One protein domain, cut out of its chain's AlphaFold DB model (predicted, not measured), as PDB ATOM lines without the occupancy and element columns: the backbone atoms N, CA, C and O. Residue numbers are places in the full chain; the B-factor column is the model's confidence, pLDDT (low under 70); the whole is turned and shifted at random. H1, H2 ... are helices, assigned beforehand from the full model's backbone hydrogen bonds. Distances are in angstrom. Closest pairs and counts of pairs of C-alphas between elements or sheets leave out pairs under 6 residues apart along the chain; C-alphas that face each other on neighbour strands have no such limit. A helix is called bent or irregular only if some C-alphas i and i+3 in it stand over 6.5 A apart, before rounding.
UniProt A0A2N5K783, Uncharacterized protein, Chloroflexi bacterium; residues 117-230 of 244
ATOM      1  N   ASP A 117       9.416  36.188 -33.586       89.31
ATOM      2  CA  ASP A 117       8.700  36.230 -32.303       89.31
ATOM      3  C   ASP A 117       9.364  37.111 -31.235       89.31
ATOM      4  O   ASP A 117       8.672  37.772 -30.459       89.31
ATOM      5  N   SER A 118      10.681  37.280 -31.271       93.00
ATOM      6  CA  SER A 118      11.394  38.204 -30.381       93.00
ATOM      7  C   SER A 118      10.843  39.646 -30.440       93.00
ATOM      8  O   SER A 118      10.902  40.394 -29.457       93.00
ATOM      9  N   LEU A 119      10.247  40.062 -31.569       93.50
ATOM     10  CA  LEU A 119       9.604  41.374 -31.713       93.50
ATOM     11  C   LEU A 119       8.348  41.535 -30.831       93.50
ATOM     12  O   LEU A 119       8.277  42.529 -30.088       93.50
ATOM     13  N   PRO A 120       7.339  40.637 -30.874       93.62
ATOM     14  CA  PRO A 120       6.230  40.684 -29.929       93.62
ATOM     15  C   PRO A 120       6.675  40.624 -28.462       93.62
ATOM     16  O   PRO A 120       6.153  41.419 -27.680       93.62
ATOM     17  N   HIS A 121       7.676  39.814 -28.093       95.56
ATOM     18  CA  HIS A 121       8.201  39.779 -26.716       95.56
ATOM     19  C   HIS A 121       8.763  41.145 -26.285       95.56
ATOM     20  O   HIS A 121       8.269  41.770 -25.337       95.56
ATOM     21  N   ALA A 122       9.711  41.701 -27.047       97.38
ATOM     22  CA  ALA A 122      10.297  43.006 -26.738       97.38
ATOM     23  C   ALA A 122       9.248  44.131 -26.684       97.38
ATOM     24  O   ALA A 122       9.261  44.978 -25.785       97.38
ATOM     25  N   SER A 123       8.308  44.150 -27.628       97.38
ATOM     26  CA  SER A 123       7.270  45.184 -27.671       97.38
ATOM     27  C   SER A 123       6.246  45.050 -26.537       97.38
ATOM     28  O   SER A 123       5.824  46.075 -25.988       97.38
ATOM     29  N   ALA A 124       5.894  43.829 -26.120       96.69
ATOM     30  CA  ALA A 124       5.026  43.584 -24.971       96.69
ATOM     31  C   ALA A 124       5.697  44.011 -23.657       96.69
ATOM     32  O   ALA A 124       5.084  44.741 -22.872       96.69
ATOM     33  N   ALA A 125       6.968  43.658 -23.448       98.00
ATOM     34  CA  ALA A 125       7.729  44.086 -22.275       98.00
ATOM     35  C   ALA A 125       7.883  45.614 -22.211       98.00
ATOM     36  O   ALA A 125       7.654  46.222 -21.160       98.00
ATOM     37  N   TYR A 126       8.186  46.255 -23.347       98.44
ATOM     38  CA  TYR A 126       8.215  47.716 -23.455       98.44
ATOM     39  C   TYR A 126       6.875  48.335 -23.037       98.44
ATOM     40  O   TYR A 126       6.830  49.261 -22.219       98.44
ATOM     41  N   ALA A 127       5.771  47.826 -23.587       97.56
ATOM     42  CA  ALA A 127       4.439  48.338 -23.313       97.56
ATOM     43  C   ALA A 127       4.025  48.147 -21.848       97.56
ATOM     44  O   ALA A 127       3.523  49.098 -21.241       97.56
ATOM     45  N   LEU A 128       4.291  46.977 -21.260       97.44
ATOM     46  CA  LEU A 128       4.031  46.682 -19.852       97.44
ATOM     47  C   LEU A 128       4.814  47.626 -18.934       97.44
ATOM     48  O   LEU A 128       4.221  48.286 -18.077       97.44
ATOM     49  N   ALA A 129       6.126  47.753 -19.149       98.12
ATOM     50  CA  ALA A 129       6.984  48.621 -18.348       98.12
ATOM     51  C   ALA A 129       6.525  50.087 -18.411       98.12
ATOM     52  O   ALA A 129       6.444  50.771 -17.383       98.12
ATOM     53  N   ARG A 130       6.161  50.569 -19.607       97.44
ATOM     54  CA  ARG A 130       5.604  51.913 -19.815       97.44
ATOM     55  C   ARG A 130       4.265  52.094 -19.110       97.44
ATOM     56  O   ARG A 130       4.090  53.099 -18.418       97.44
ATOM     57  N   LEU A 131       3.337  51.154 -19.280       96.50
ATOM     58  CA  LEU A 131       1.999  51.230 -18.704       96.50
ATOM     59  C   LEU A 131       2.063  51.232 -17.175       96.50
ATOM     60  O   LEU A 131       1.448  52.101 -16.557       96.50
ATOM     61  N   LEU A 132       2.845  50.331 -16.573       96.75
ATOM     62  CA  LEU A 132       3.019  50.248 -15.123       96.75
ATOM     63  C   LEU A 132       3.658  51.523 -14.579       96.75
ATOM     64  O   LEU A 132       3.110  52.144 -13.669       96.75
ATOM     65  N   SER A 133       4.764  51.959 -15.190       97.00
ATOM     66  CA  SER A 133       5.472  53.159 -14.740       97.00
ATOM     67  C   SER A 133       4.569  54.386 -14.749       97.00
ATOM     68  O   SER A 133       4.527  55.151 -13.789       97.00
ATOM     69  N   GLN A 134       3.819  54.577 -15.833       96.38
ATOM     70  CA  GLN A 134       2.908  55.710 -15.952       96.38
ATOM     71  C   GLN A 134       1.706  55.589 -15.026       96.38
ATOM     72  O   GLN A 134       1.259  56.601 -14.510       96.38
ATOM     73  N   THR A 135       1.202  54.379 -14.790       97.31
ATOM     74  CA  THR A 135       0.111  54.160 -13.837       97.31
ATOM     75  C   THR A 135       0.530  54.543 -12.424       97.31
ATOM     76  O   THR A 135      -0.213  55.254 -11.759       97.31
ATOM     77  N   LEU A 136       1.736  54.161 -11.990       97.56
ATOM     78  CA  LEU A 136       2.239  54.520 -10.664       97.56
ATOM     79  C   LEU A 136       2.452  56.034 -10.511       97.56
ATOM     80  O   LEU A 136       2.064  56.608  -9.500       97.56
ATOM     81  N   LEU A 137       3.034  56.684 -11.523       96.69
ATOM     82  CA  LEU A 137       3.240  58.136 -11.510       96.69
ATOM     83  C   LEU A 137       1.915  58.908 -11.538       96.69
ATOM     84  O   LEU A 137       1.778  59.925 -10.868       96.69
ATOM     85  N   THR A 138       0.932  58.424 -12.301       97.12
ATOM     86  CA  THR A 138      -0.416  58.996 -12.300       97.12
ATOM     87  C   THR A 138      -1.090  58.806 -10.944       97.12
ATOM     88  O   THR A 138      -1.679  59.755 -10.441       97.12
ATOM     89  N   LEU A 139      -0.949  57.633 -10.319       97.50
ATOM     90  CA  LEU A 139      -1.493  57.393  -8.985       97.50
ATOM     91  C   LEU A 139      -0.926  58.372  -7.954       97.50
ATOM     92  O   LEU A 139      -1.682  58.926  -7.167       97.50
ATOM     93  N   ASP A 140       0.386  58.604  -7.966       97.38
ATOM     94  CA  ASP A 140       1.021  59.560  -7.054       97.38
ATOM     95  C   ASP A 140       0.467  60.981  -7.219       97.38
ATOM     96  O   ASP A 140       0.174  61.649  -6.229       97.38
ATOM     97  N   ALA A 141       0.254  61.412  -8.467       95.75
ATOM     98  CA  ALA A 141      -0.312  62.722  -8.778       95.75
ATOM     99  C   ALA A 141      -1.788  62.860  -8.356       95.75
ATOM    100  O   ALA A 141      -2.221  63.946  -7.980       95.75
ATOM    101  N   GLU A 142      -2.555  61.771  -8.411       94.44
ATOM    102  CA  GLU A 142      -3.981  61.750  -8.065       94.44
ATOM    103  C   GLU A 142      -4.247  61.609  -6.557       94.44
ATOM    104  O   GLU A 142      -5.358  61.899  -6.102       94.44
ATOM    105  N   LEU A 143      -3.266  61.148  -5.774       95.75
ATOM    106  CA  LEU A 143      -3.437  60.861  -4.350       95.75
ATOM    107  C   LEU A 143      -3.413  62.137  -3.485       95.75
ATOM    108  O   LEU A 143      -2.392  62.828  -3.420       95.75
ATOM    109  N   PRO A 144      -4.482  62.415  -2.706       93.94
ATOM    110  CA  PRO A 144      -4.464  63.481  -1.711       93.94
ATOM    111  C   PRO A 144      -3.352  63.281  -0.667       93.94
ATOM    112  O   PRO A 144      -3.070  62.137  -0.294       93.94
ATOM    113  N   PRO A 145      -2.776  64.358  -0.093       92.31
ATOM    114  CA  PRO A 145      -1.697  64.244   0.892       92.31
ATOM    115  C   PRO A 145      -2.016  63.376   2.111       92.31
ATOM    116  O   PRO A 145      -1.114  62.746   2.657       92.31
ATOM    117  N   HIS A 146      -3.286  63.326   2.515       93.75
ATOM    118  CA  HIS A 146      -3.759  62.576   3.681       93.75
ATOM    119  C   HIS A 146      -4.261  61.162   3.345       93.75
ATOM    120  O   HIS A 146      -4.780  60.473   4.220       93.75
ATOM    121  N   HIS A 147      -4.141  60.712   2.094       95.31
ATOM    122  CA  HIS A 147      -4.605  59.384   1.704       95.31
ATOM    123  C   HIS A 147      -3.716  58.282   2.285       95.31
ATOM    124  O   HIS A 147      -2.490  58.366   2.235       95.31
ATOM    125  N   SER A 148      -4.322  57.178   2.724       95.12
ATOM    126  CA  SER A 148      -3.620  56.018   3.303       95.12
ATOM    127  C   SER A 148      -2.576  55.368   2.382       95.12
ATOM    128  O   SER A 148      -1.645  54.729   2.865       95.12
ATOM    129  N   LEU A 149      -2.696  55.549   1.062       95.62
ATOM    130  CA  LEU A 149      -1.786  54.992   0.060       95.62
ATOM    131  C   LEU A 149      -0.645  55.954  -0.276       95.62
ATOM    132  O   LEU A 149       0.377  55.513  -0.795       95.62
ATOM    133  N   ALA A 150      -0.776  57.246   0.045       96.19
ATOM    134  CA  ALA A 150       0.215  58.254  -0.317       96.19
ATOM    135  C   ALA A 150       1.627  57.936   0.216       96.19
ATOM    136  O   ALA A 150       2.572  58.042  -0.567       96.19
ATOM    137  N   PRO A 151       1.828  57.478   1.473       96.81
ATOM    138  CA  PRO A 151       3.167  57.133   1.955       96.81
ATOM    139  C   PRO A 151       3.808  55.982   1.174       96.81
ATOM    140  O   PRO A 151       5.007  56.017   0.902       96.81
ATOM    141  N   LEU A 152       3.020  54.966   0.810       96.88
ATOM    142  CA  LEU A 152       3.508  53.813   0.058       96.88
ATOM    143  C   LEU A 152       3.829  54.205  -1.387       96.88
ATOM    144  O   LEU A 152       4.935  53.940  -1.858       96.88
ATOM    145  N   THR A 153       2.905  54.891  -2.062       97.00
ATOM    146  CA  THR A 153       3.078  55.332  -3.451       97.00
ATOM    147  C   THR A 153       4.282  56.261  -3.600       97.00
ATOM    148  O   THR A 153       5.128  56.024  -4.460       97.00
ATOM    149  N   ARG A 154       4.453  57.242  -2.705       96.75
ATOM    150  CA  ARG A 154       5.600  58.169  -2.743       96.75
ATOM    151  C   ARG A 154       6.945  57.485  -2.518       96.75
ATOM    152  O   ARG A 154       7.947  57.921  -3.072       96.75
ATOM    153  N   ARG A 155       6.989  56.405  -1.728       97.50
ATOM    154  CA  ARG A 155       8.197  55.568  -1.585       97.50
ATOM    155  C   ARG A 155       8.462  54.720  -2.829       97.50
ATOM    156  O   ARG A 155       9.618  54.468  -3.152       97.50
ATOM    157  N   ALA A 156       7.406  54.297  -3.520       97.31
ATOM    158  CA  ALA A 156       7.489  53.475  -4.722       97.31
ATOM    159  C   ALA A 156       7.915  54.274  -5.968       97.31
ATOM    160  O   ALA A 156       8.650  53.752  -6.803       97.31
ATOM    161  N   VAL A 157       7.501  55.540  -6.098       97.25
ATOM    162  CA  VAL A 157       7.791  56.388  -7.273       97.25
ATOM    163  C   VAL A 157       9.290  56.492  -7.607       97.25
ATOM    164  O   VAL A 157       9.640  56.276  -8.771       97.25
ATOM    165  N   PRO A 158      10.206  56.739  -6.649       97.19
ATOM    166  CA  PRO A 158      11.646  56.722  -6.919       97.19
ATOM    167  C   PRO A 158      12.166  55.382  -7.460       97.19
ATOM    168  O   PRO A 158      13.187  55.346  -8.142       97.19
ATOM    169  N   GLN A 159      11.460  54.283  -7.181       97.69
ATOM    170  CA  GLN A 159      11.807  52.919  -7.585       97.69
ATOM    171  C   GLN A 159      11.015  52.438  -8.808       97.69
ATOM    172  O   GLN A 159      11.026  51.247  -9.112       97.69
ATOM    173  N   VAL A 160      10.335  53.329  -9.535       97.06
ATOM    174  CA  VAL A 160       9.432  52.948 -10.634       97.06
ATOM    175  C   VAL A 160      10.095  52.068 -11.703       97.06
ATOM    176  O   VAL A 160       9.470  51.125 -12.178       97.06
ATOM    177  N   ASP A 161      11.370  52.312 -12.031       97.00
ATOM    178  CA  ASP A 161      12.123  51.467 -12.973       97.00
ATOM    179  C   ASP A 161      12.325  50.049 -12.432       97.00
ATOM    180  O   ASP A 161      12.173  49.081 -13.170       97.00
ATOM    181  N   LEU A 162      12.656  49.927 -11.143       97.88
ATOM    182  CA  LEU A 162      12.868  48.638 -10.490       97.88
ATOM    183  C   LEU A 162      11.557  47.852 -10.398       97.88
ATOM    184  O   LEU A 162      11.544  46.655 -10.656       97.88
ATOM    185  N   LEU A 163      10.449  48.525 -10.085       97.94
ATOM    186  CA  LEU A 163       9.125  47.905 -10.046       97.94
ATOM    187  C   LEU A 163       8.671  47.451 -11.438       97.94
ATOM    188  O   LEU A 163       8.138  46.352 -11.576       97.94
ATOM    189  N   ALA A 164       8.919  48.255 -12.476       97.19
ATOM    190  CA  ALA A 164       8.668  47.855 -13.856       97.19
ATOM    191  C   ALA A 164       9.539  46.657 -14.266       97.19
ATOM    192  O   ALA A 164       9.029  45.724 -14.881       97.19
ATOM    193  N   ALA A 165      10.819  46.646 -13.881       98.19
ATOM    194  CA  ALA A 165      11.722  45.530 -14.136       98.19
ATOM    195  C   ALA A 165      11.263  44.242 -13.439       98.19
ATOM    196  O   ALA A 165      11.189  43.196 -14.078       98.19
ATOM    197  N   ALA A 166      10.890  44.328 -12.159       98.31
ATOM    198  CA  ALA A 166      10.364  43.200 -11.398       98.31
ATOM    199  C   ALA A 166       9.065  42.656 -12.013       98.31
ATOM    200  O   ALA A 166       8.894  41.443 -12.113       98.31
ATOM    201  N   ALA A 167       8.172  43.538 -12.471       97.69
ATOM    202  CA  ALA A 167       6.937  43.135 -13.133       97.69
ATOM    203  C   ALA A 167       7.190  42.443 -14.479       97.69
ATOM    204  O   ALA A 167       6.586  41.406 -14.736       97.69
ATOM    205  N   VAL A 168       8.088  42.977 -15.319       98.12
ATOM    206  CA  VAL A 168       8.473  42.324 -16.582       98.12
ATOM    207  C   VAL A 168       9.093  40.958 -16.300       98.12
ATOM    208  O   VAL A 168       8.643  39.981 -16.878       98.12
ATOM    209  N   ALA A 169      10.038  40.861 -15.360       98.19
ATOM    210  CA  ALA A 169      10.668  39.591 -15.000       98.19
ATOM    211  C   ALA A 169       9.651  38.548 -14.505       98.19
ATOM    212  O   ALA A 169       9.711  37.389 -14.912       98.19
ATOM    213  N   LEU A 170       8.695  38.956 -13.663       98.00
ATOM    214  CA  LEU A 170       7.632  38.071 -13.188       98.00
ATOM    215  C   LEU A 170       6.728  37.603 -14.334       98.00
ATOM    216  O   LEU A 170       6.418  36.418 -14.411       98.00
ATOM    217  N   VAL A 171       6.309  38.514 -15.216       95.94
ATOM    218  CA  VAL A 171       5.460  38.169 -16.364       95.94
ATOM    219  C   VAL A 171       6.198  37.248 -17.329       95.94
ATOM    220  O   VAL A 171       5.611  36.255 -17.738       95.94
ATOM    221  N   THR A 172       7.471  37.517 -17.629       96.50
ATOM    222  CA  THR A 172       8.318  36.627 -18.435       96.50
ATOM    223  C   THR A 172       8.382  35.239 -17.809       96.50
ATOM    224  O   THR A 172       8.047  34.270 -18.472       96.50
ATOM    225  N   LEU A 173       8.700  35.125 -16.515       96.69
ATOM    226  CA  LEU A 173       8.764  33.825 -15.843       96.69
ATOM    227  C   LEU A 173       7.437  33.056 -15.925       96.69
ATOM    228  O   LEU A 173       7.428  31.868 -16.235       96.69
ATOM    229  N   VAL A 174       6.318  33.722 -15.633       95.06
ATOM    230  CA  VAL A 174       4.988  33.099 -15.701       95.06
ATOM    231  C   VAL A 174       4.663  32.666 -17.129       95.06
ATOM    232  O   VAL A 174       4.092  31.591 -17.309       95.06
ATOM    233  N   TRP A 175       5.026  33.477 -18.124       92.81
ATOM    234  CA  TRP A 175       4.808  33.186 -19.538       92.81
ATOM    235  C   TRP A 175       5.569  31.931 -19.968       92.81
ATOM    236  O   TRP A 175       4.930  30.956 -20.351       92.81
ATOM    237  N   GLU A 176       6.888  31.899 -19.759       94.44
ATOM    238  CA  GLU A 176       7.749  30.764 -20.123       94.44
ATOM    239  C   GLU A 176       7.303  29.456 -19.463       94.44
ATOM    240  O   GLU A 176       7.222  28.403 -20.095       94.44
ATOM    241  N   VAL A 177       6.958  29.510 -18.172       94.94
ATOM    242  CA  VAL A 177       6.457  28.331 -17.451       94.94
ATOM    243  C   VAL A 177       5.117  27.868 -18.025       94.94
ATOM    244  O   VAL A 177       4.882  26.664 -18.133       94.94
ATOM    245  N   SER A 178       4.235  28.800 -18.389       91.19
ATOM    246  CA  SER A 178       2.927  28.472 -18.962       91.19
ATOM    247  C   SER A 178       3.057  27.874 -20.363       91.19
ATOM    248  O   SER A 178       2.341  26.923 -20.674       91.19
ATOM    249  N   GLU A 179       3.975  28.376 -21.188       91.06
ATOM    250  CA  GLU A 179       4.256  27.824 -22.516       91.06
ATOM    251  C   GLU A 179       4.883  26.439 -22.427       91.06
ATOM    252  O   GLU A 179       4.400  25.521 -23.089       91.06
ATOM    253  N   TYR A 180       5.851  26.233 -21.529       94.12
ATOM    254  CA  TYR A 180       6.382  24.901 -21.251       94.12
ATOM    255  C   TYR A 180       5.268  23.920 -20.848       94.12
ATOM    256  O   TYR A 180       5.179  22.812 -21.381       94.12
ATOM    257  N   GLN A 181       4.380  24.323 -19.935       94.00
ATOM    258  CA  GLN A 181       3.255  23.486 -19.513       94.00
ATOM    259  C   GLN A 181       2.277  23.199 -20.657       94.00
ATOM    260  O   GLN A 181       1.829  22.059 -20.802       94.00
ATOM    261  N   ALA A 182       1.952  24.201 -21.476       90.75
ATOM    262  CA  ALA A 182       1.073  24.046 -22.631       90.75
ATOM    263  C   ALA A 182       1.693  23.131 -23.696       90.75
ATOM    264  O   ALA A 182       1.006  22.243 -24.196       90.75
ATOM    265  N   HIS A 183       2.991  23.271 -23.967       92.00
ATOM    266  CA  HIS A 183       3.750  22.395 -24.854       92.00
ATOM    267  C   HIS A 183       3.666  20.929 -24.400       92.00
ATOM    268  O   HIS A 183       3.264  20.056 -25.169       92.00
ATOM    269  N   GLN A 184       3.949  20.653 -23.119       93.56
ATOM    270  CA  GLN A 184       3.836  19.299 -22.561       93.56
ATOM    271  C   GLN A 184       2.396  18.764 -22.622       93.56
ATOM    272  O   GLN A 184       2.174  17.595 -22.941       93.56
ATOM    273  N   ALA A 185       1.401  19.606 -22.333       89.81
ATOM    274  CA  ALA A 185      -0.002  19.215 -22.399       89.81
ATOM    275  C   ALA A 185      -0.439  18.862 -23.832       89.81
ATOM    276  O   ALA A 185      -1.143  17.869 -24.018       89.81
ATOM    277  N   GLU A 186      -0.009  19.625 -24.840       90.56
ATOM    278  CA  GLU A 186      -0.327  19.361 -26.247       90.56
ATOM    279  C   GLU A 186       0.340  18.081 -26.765       90.56
ATOM    280  O   GLU A 186      -0.337  17.275 -27.412       90.56
ATOM    281  N   LEU A 187       1.615  17.843 -26.429       91.44
ATOM    282  CA  LEU A 187       2.305  16.586 -26.749       91.44
ATOM    283  C   LEU A 187       1.549  15.382 -26.178       91.44
ATOM    284  O   LEU A 187       1.228  14.441 -26.901       91.44
ATOM    285  N   ASN A 188       1.192  15.447 -24.894       90.31
ATOM    286  CA  ASN A 188       0.486  14.363 -24.212       90.31
ATOM    287  C   ASN A 188      -0.933  14.142 -24.757       90.31
ATOM    288  O   ASN A 188      -1.390  13.004 -24.834       90.31
ATOM    289  N   ALA A 189      -1.645  15.214 -25.114       86.75
ATOM    290  CA  ALA A 189      -3.026  15.128 -25.584       86.75
ATOM    291  C   ALA A 189      -3.141  14.645 -27.036       86.75
ATOM    292  O   ALA A 189      -4.130  14.006 -27.391       86.75
ATOM    293  N   THR A 190      -2.169  14.986 -27.883       85.56
ATOM    294  CA  THR A 190      -2.243  14.718 -29.326       85.56
ATOM    295  C   THR A 190      -1.407  13.521 -29.761       85.56
ATOM    296  O   THR A 190      -1.738  12.907 -30.774       85.56
ATOM    297  N   GLY A 191      -0.333  13.194 -29.029       86.69
ATOM    298  CA  GLY A 191       0.654  12.189 -29.434       86.69
ATOM    299  C   GLY A 191       1.385  12.528 -30.739       86.69
ATOM    300  O   GLY A 191       2.003  11.642 -31.323       86.69
ATOM    301  N   ARG A 192       1.267  13.772 -31.221       83.81
ATOM    302  CA  ARG A 192       1.912  14.254 -32.446       83.81
ATOM    303  C   ARG A 192       3.378  14.580 -32.201       83.81
ATOM    304  O   ARG A 192       3.801  14.794 -31.064       83.81
ATOM    305  N   ASP A 193       4.123  14.693 -33.293       85.50
ATOM    306  CA  ASP A 193       5.473  15.233 -33.250       85.50
ATOM    307  C   ASP A 193       5.458  16.684 -32.749       85.50
ATOM    308  O   ASP A 193       4.552  17.465 -33.052       85.50
ATOM    309  N   ALA A 194       6.498  17.076 -32.009       81.69
ATOM    310  CA  ALA A 194       6.623  18.425 -31.446       81.69
ATOM    311  C   ALA A 194       6.569  19.540 -32.508       81.69
ATOM    312  O   ALA A 194       6.167  20.662 -32.212       81.69
ATOM    313  N   ALA A 195       6.937  19.229 -33.753       80.81
ATOM    314  CA  ALA A 195       6.867  20.160 -34.875       80.81
ATOM    315  C   ALA A 195       5.431  20.398 -35.393       80.81
ATOM    316  O   ALA A 195       5.201  21.361 -36.124       80.81
ATOM    317  N   GLU A 196       4.477  19.534 -35.036       81.00
ATOM    318  CA  GLU A 196       3.096  19.542 -35.539       81.00
ATOM    319  C   GLU A 196       2.070  20.079 -34.530       81.00
ATOM    320  O   GLU A 196       0.891  20.250 -34.867       81.00
ATOM    321  N   ILE A 197       2.489  20.312 -33.287       84.81
ATOM    322  CA  ILE A 197       1.661  20.961 -32.268       84.81
ATOM    323  C   ILE A 197       1.780  22.484 -32.369       84.81
ATOM    324  O   ILE A 197       2.721  23.015 -32.960       84.81
ATOM    325  N   ASN A 198       0.791  23.193 -31.826       83.38
ATOM    326  CA  ASN A 198       0.726  24.646 -31.936       83.38
ATOM    327  C   ASN A 198       1.768  25.311 -31.036       83.38
ATOM    328  O   ASN A 198       2.449  26.240 -31.462       83.38
ATOM    329  N   MET A 199       1.849  24.853 -29.786       85.69
ATOM    330  CA  MET A 199       2.757  25.424 -28.801       85.69
ATOM    331  C   MET A 199       4.105  24.713 -28.855       85.69
ATOM    332  O   MET A 199       4.224  23.559 -28.439       85.69
ATOM    333  N   GLN A 200       5.129  25.403 -29.345       88.44
ATOM    334  CA  GLN A 200       6.512  24.942 -29.299       88.44
ATOM    335  C   GLN A 200       7.227  25.665 -28.165       88.44
ATOM    336  O   GLN A 200       6.975  26.837 -27.926       88.44
ATOM    337  N   TRP A 201       8.079  24.947 -27.440       91.69
ATOM    338  CA  TRP A 201       8.897  25.546 -26.395       91.69
ATOM    339  C   TRP A 201      10.268  24.883 -26.377       91.69
ATOM    340  O   TRP A 201      10.382  23.657 -26.492       91.69
ATOM    341  N   SER A 202      11.319  25.679 -26.203       91.62
ATOM    342  CA  SER A 202      12.674  25.170 -26.022       91.62
ATOM    343  C   SER A 202      13.518  26.103 -25.159       91.62
ATOM    344  O   SER A 202      13.236  27.291 -25.040       91.62
ATOM    345  N   TRP A 203      14.604  25.581 -24.582       94.25
ATOM    346  CA  TRP A 203      15.532  26.406 -23.805       94.25
ATOM    347  C   TRP A 203      16.173  27.551 -24.603       94.25
ATOM    348  O   TRP A 203      16.221  28.658 -24.071       94.25
ATOM    349  N   PRO A 204      16.686  27.332 -25.833       92.00
ATOM    350  CA  PRO A 204      17.224  28.428 -26.634       92.00
ATOM    351  C   PRO A 204      16.206  29.548 -26.870       92.00
ATOM    352  O   PRO A 204      16.560  30.714 -26.728       92.00
ATOM    353  N   ASP A 205      14.961  29.172 -27.153       89.44
ATOM    354  CA  ASP A 205      13.850  30.084 -27.433       89.44
ATOM    355  C   ASP A 205      13.470  30.930 -26.206       89.44
ATOM    356  O   ASP A 205      13.557  32.158 -26.226       89.44
ATOM    357  N   ALA A 206      13.262  30.271 -25.061       94.00
ATOM    358  CA  ALA A 206      12.996  30.930 -23.782       94.00
ATOM    359  C   ALA A 206      14.098  31.935 -23.381       94.00
ATOM    360  O   ALA A 206      13.846  32.981 -22.766       94.00
ATOM    361  N   ILE A 207      15.361  31.632 -23.717       94.94
ATOM    362  CA  ILE A 207      16.489  32.544 -23.494       94.94
ATOM    363  C   ILE A 207      16.383  33.760 -24.423       94.94
ATOM    364  O   ILE A 207      16.545  34.891 -23.951       94.94
ATOM    365  N   THR A 208      16.120  33.561 -25.717       94.31
ATOM    366  CA  THR A 208      15.973  34.670 -26.672       94.31
ATOM    367  C   THR A 208      14.778  35.558 -26.345       94.31
ATOM    368  O   THR A 208      14.909  36.785 -26.409       94.31
ATOM    369  N   ASP A 209      13.674  34.993 -25.869       94.56
ATOM    370  CA  ASP A 209      12.498  35.744 -25.427       94.56
ATOM    371  C   ASP A 209      12.762  36.531 -24.152       94.56
ATOM    372  O   ASP A 209      12.405  37.710 -24.044       94.56
ATOM    373  N   SER A 210      13.490  35.941 -23.204       96.94
ATOM    374  CA  SER A 210      13.946  36.638 -21.999       96.94
ATOM    375  C   SER A 210      14.845  37.836 -22.330       96.94
ATOM    376  O   SER A 210      14.666  38.926 -21.772       96.94
ATOM    377  N   ILE A 211      15.784  37.677 -23.268       97.19
ATOM    378  CA  ILE A 211      16.655  38.771 -23.728       97.19
ATOM    379  C   ILE A 211      15.833  39.845 -24.454       97.19
ATOM    380  O   ILE A 211      16.039  41.041 -24.227       97.19
ATOM    381  N   SER A 212      14.870  39.440 -25.277       97.12
ATOM    382  CA  SER A 212      13.972  40.350 -25.992       97.12
ATOM    383  C   SER A 212      13.115  41.172 -25.029       97.12
ATOM    384  O   SER A 212      13.044  42.399 -25.146       97.12
ATOM    385  N   ASN A 213      12.552  40.534 -24.002       98.00
ATOM    386  CA  ASN A 213      11.823  41.201 -22.927       98.00
ATOM    387  C   ASN A 213      12.705  42.222 -22.189       98.00
ATOM    388  O   ASN A 213      12.279  43.358 -21.945       98.00
ATOM    389  N   LEU A 214      13.958  41.863 -21.885       97.94
ATOM    390  CA  LEU A 214      14.929  42.781 -21.288       97.94
ATOM    391  C   LEU A 214      15.208  43.987 -22.198       97.94
ATOM    392  O   LEU A 214      15.210  45.123 -21.722       97.94
ATOM    393  N   ALA A 215      15.390  43.778 -23.505       98.19
ATOM    394  CA  ALA A 215      15.588  44.867 -24.461       98.19
ATOM    395  C   ALA A 215      14.382  45.827 -24.493       98.19
ATOM    396  O   ALA A 215      14.553  47.050 -24.440       98.19
ATOM    397  N   GLY A 216      13.162  45.281 -24.489       98.12
ATOM    398  CA  GLY A 216      11.919  46.046 -24.381       98.12
ATOM    399  C   GLY A 216      11.839  46.900 -23.113       98.12
ATOM    400  O   GLY A 216      11.546  48.100 -23.172       98.12
ATOM    401  N   LEU A 217      12.163  46.307 -21.962       98.44
ATOM    402  CA  LEU A 217      12.236  46.994 -20.671       98.44
ATOM    403  C   LEU A 217      13.260  48.140 -20.687       98.44
ATOM    404  O   LEU A 217      12.943  49.261 -20.279       98.44
ATOM    405  N   LEU A 218      14.478  47.888 -21.172       98.44
ATOM    406  CA  LEU A 218      15.533  48.903 -21.237       98.44
ATOM    407  C   LEU A 218      15.116  50.079 -22.125       98.44
ATOM    408  O   LEU A 218      15.258  51.237 -21.721       98.44
ATOM    409  N   ALA A 219      14.512  49.804 -23.283       98.25
ATOM    410  CA  ALA A 219      13.969  50.839 -24.156       98.25
ATOM    411  C   ALA A 219      12.888  51.681 -23.447       98.25
ATOM    412  O   ALA A 219      12.889  52.914 -23.550       98.25
ATOM    413  N   ALA A 220      11.999  51.052 -22.671       97.81
ATOM    414  CA  ALA A 220      10.966  51.751 -21.905       97.81
ATOM    415  C   ALA A 220      11.565  52.706 -20.862       97.81
ATOM    416  O   ALA A 220      11.122  53.860 -20.753       97.81
ATOM    417  N   ILE A 221      12.590  52.250 -20.140       97.38
ATOM    418  CA  ILE A 221      13.326  53.047 -19.150       97.38
ATOM    419  C   ILE A 221      14.033  54.226 -19.830       97.38
ATOM    420  O   ILE A 221      13.900  55.367 -19.375       97.38
ATOM    421  N   MET A 222      14.733  53.991 -20.943       97.56
ATOM    422  CA  MET A 222      15.442  55.038 -21.691       97.56
ATOM    423  C   MET A 222      14.495  56.148 -22.161       97.56
ATOM    424  O   MET A 222      14.763  57.330 -21.930       97.56
ATOM    425  N   VAL A 223      13.354  55.785 -22.758       96.44
ATOM    426  CA  VAL A 223      12.332  56.750 -23.197       96.44
ATOM    427  C   VAL A 223      11.810  57.571 -22.015       96.44
ATOM    428  O   VAL A 223      11.670  58.793 -22.114       96.44
ATOM    429  N   ARG A 224      11.543  56.924 -20.873       94.38
ATOM    430  CA  ARG A 224      11.058  57.599 -19.662       94.38
ATOM    431  C   ARG A 224      12.084  58.604 -19.128       94.38
ATOM    432  O   ARG A 224      11.722  59.755 -18.882       94.38
ATOM    433  N   ARG A 225      13.349  58.197 -18.991       93.94
ATOM    434  CA  ARG A 225      14.433  59.061 -18.492       93.94
ATOM    435  C   ARG A 225      14.690  60.247 -19.413       93.94
ATOM    436  O   ARG A 225      14.820  61.367 -18.929       93.94
ATOM    437  N   ARG A 226      14.665  60.037 -20.734       94.81
ATOM    438  CA  ARG A 226      14.782  61.126 -21.715       94.81
ATOM    439  C   ARG A 226      13.713  62.198 -21.501       94.81
ATOM    440  O   ARG A 226      14.041  63.377 -21.471       94.81
ATOM    441  N   HIS A 227      12.453  61.802 -21.310       90.75
ATOM    442  CA  HIS A 227      11.368  62.759 -21.069       90.75
ATOM    443  C   HIS A 227      11.546  63.545 -19.761       90.75
ATOM    444  O   HIS A 227      11.241  64.733 -19.731       90.75
ATOM    445  N   GLN A 228      12.058  62.911 -18.700       88.56
ATOM    446  CA  GLN A 228      12.338  63.600 -17.434       88.56
ATOM    447  C   GLN A 228      13.428  64.665 -17.593       88.56
ATOM    448  O   GLN A 228      13.249  65.792 -17.134       88.56
ATOM    449  N   ILE A 229      14.511  64.333 -18.300       90.06
ATOM    450  CA  ILE A 229      15.605  65.272 -18.583       90.06
ATOM    451  C   ILE A 229      15.086  66.461 -19.401       90.06
ATOM    452  O   ILE A 229      15.351  67.610 -19.052       90.06
ATOM    453  N   SER A 230      14.303  66.212 -20.456       90.06
ATOM    454  CA  SER A 230      13.728  67.286 -21.278       90.06
ATOM    455  C   SER A 230      12.779  68.199 -20.490       90.06
ATOM    456  O   SER A 230      12.801  69.411 -20.697       90.06
TER     457      SER A 230
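This is residues 117 to 230 of the 244 residues of an uncharacterized protein of Chloroflexi bacterium (UniProt A0A2N5K783). Look for a loose, flat bundle of three long helical rods, H2b, H1 and H3, running up and down, each against the one before it in the chain; H1 crosses H3 and the first part of H2b at steep tilts. A sharp bend in H2 sets off its short arm H2a, which packs on the last part of H1, while at the far end of H2b residues 188 to 193 stick out. The printed part has 114 residues with three named helices, H1, H2 and H3 in chain order, and no named strand; the class is all helix. The radius of gyration of the C-alphas is 18.4 A, and the spans are 60 by 32 by 16 A.

Find H2, residues 150 to 190, assigned as one helix by its hydrogen bonds but bent: C-alphas 158 and 161 are 8.0 A apart. Its arms are H2a, residues 150 to 158, and H2b, residues 161 to 190, which runs 42.7 A from C-alpha 161 at (12.123, 51.467, -12.973). H1, residues 118 to 142, begins at C-alpha 118 at (11.394, 38.204, -30.381) and runs 35.9 A. H3, residues 203 to 230, runs 41.0 A to C-alpha 230 at (13.728, 67.286, -21.278).

H2a and H2b stand about perpendicular, at 85 degrees. H2b touches H1 with residues 161 to 168 alone, closest at the C-alphas of Ala 164 and Ala 129, 4.9 A, at a steep tilt of 43 degrees, opposite ways. H2b and H3 form a helical hairpin at a shallow tilt of 25 degrees; their closest C-alphas, Glu 176 and Ala 206, are 6.4 A apart. H1 touches H3 the same way at a steep tilt of 40 degrees, with the C-alphas of Tyr 126 and Gly 216 closest at 4.2 A. H1 and H2a form a helical hairpin, closest at the C-alphas of Asp 140 and Thr 153, 5.9 A; H2a and H3 are apart. In H1, H2b and H3 every O i to N i+4 pair is within hydrogen-bond range, in H2a 4 of 5.

The C-alphas farthest apart, His 146 and Asp 193, are 60.7 A apart. The printed part has no cut; the link from H2 to H3, residues 191 to 202, is long. Mean pLDDT of the printed part is 94.3, and no printed residue is under 70.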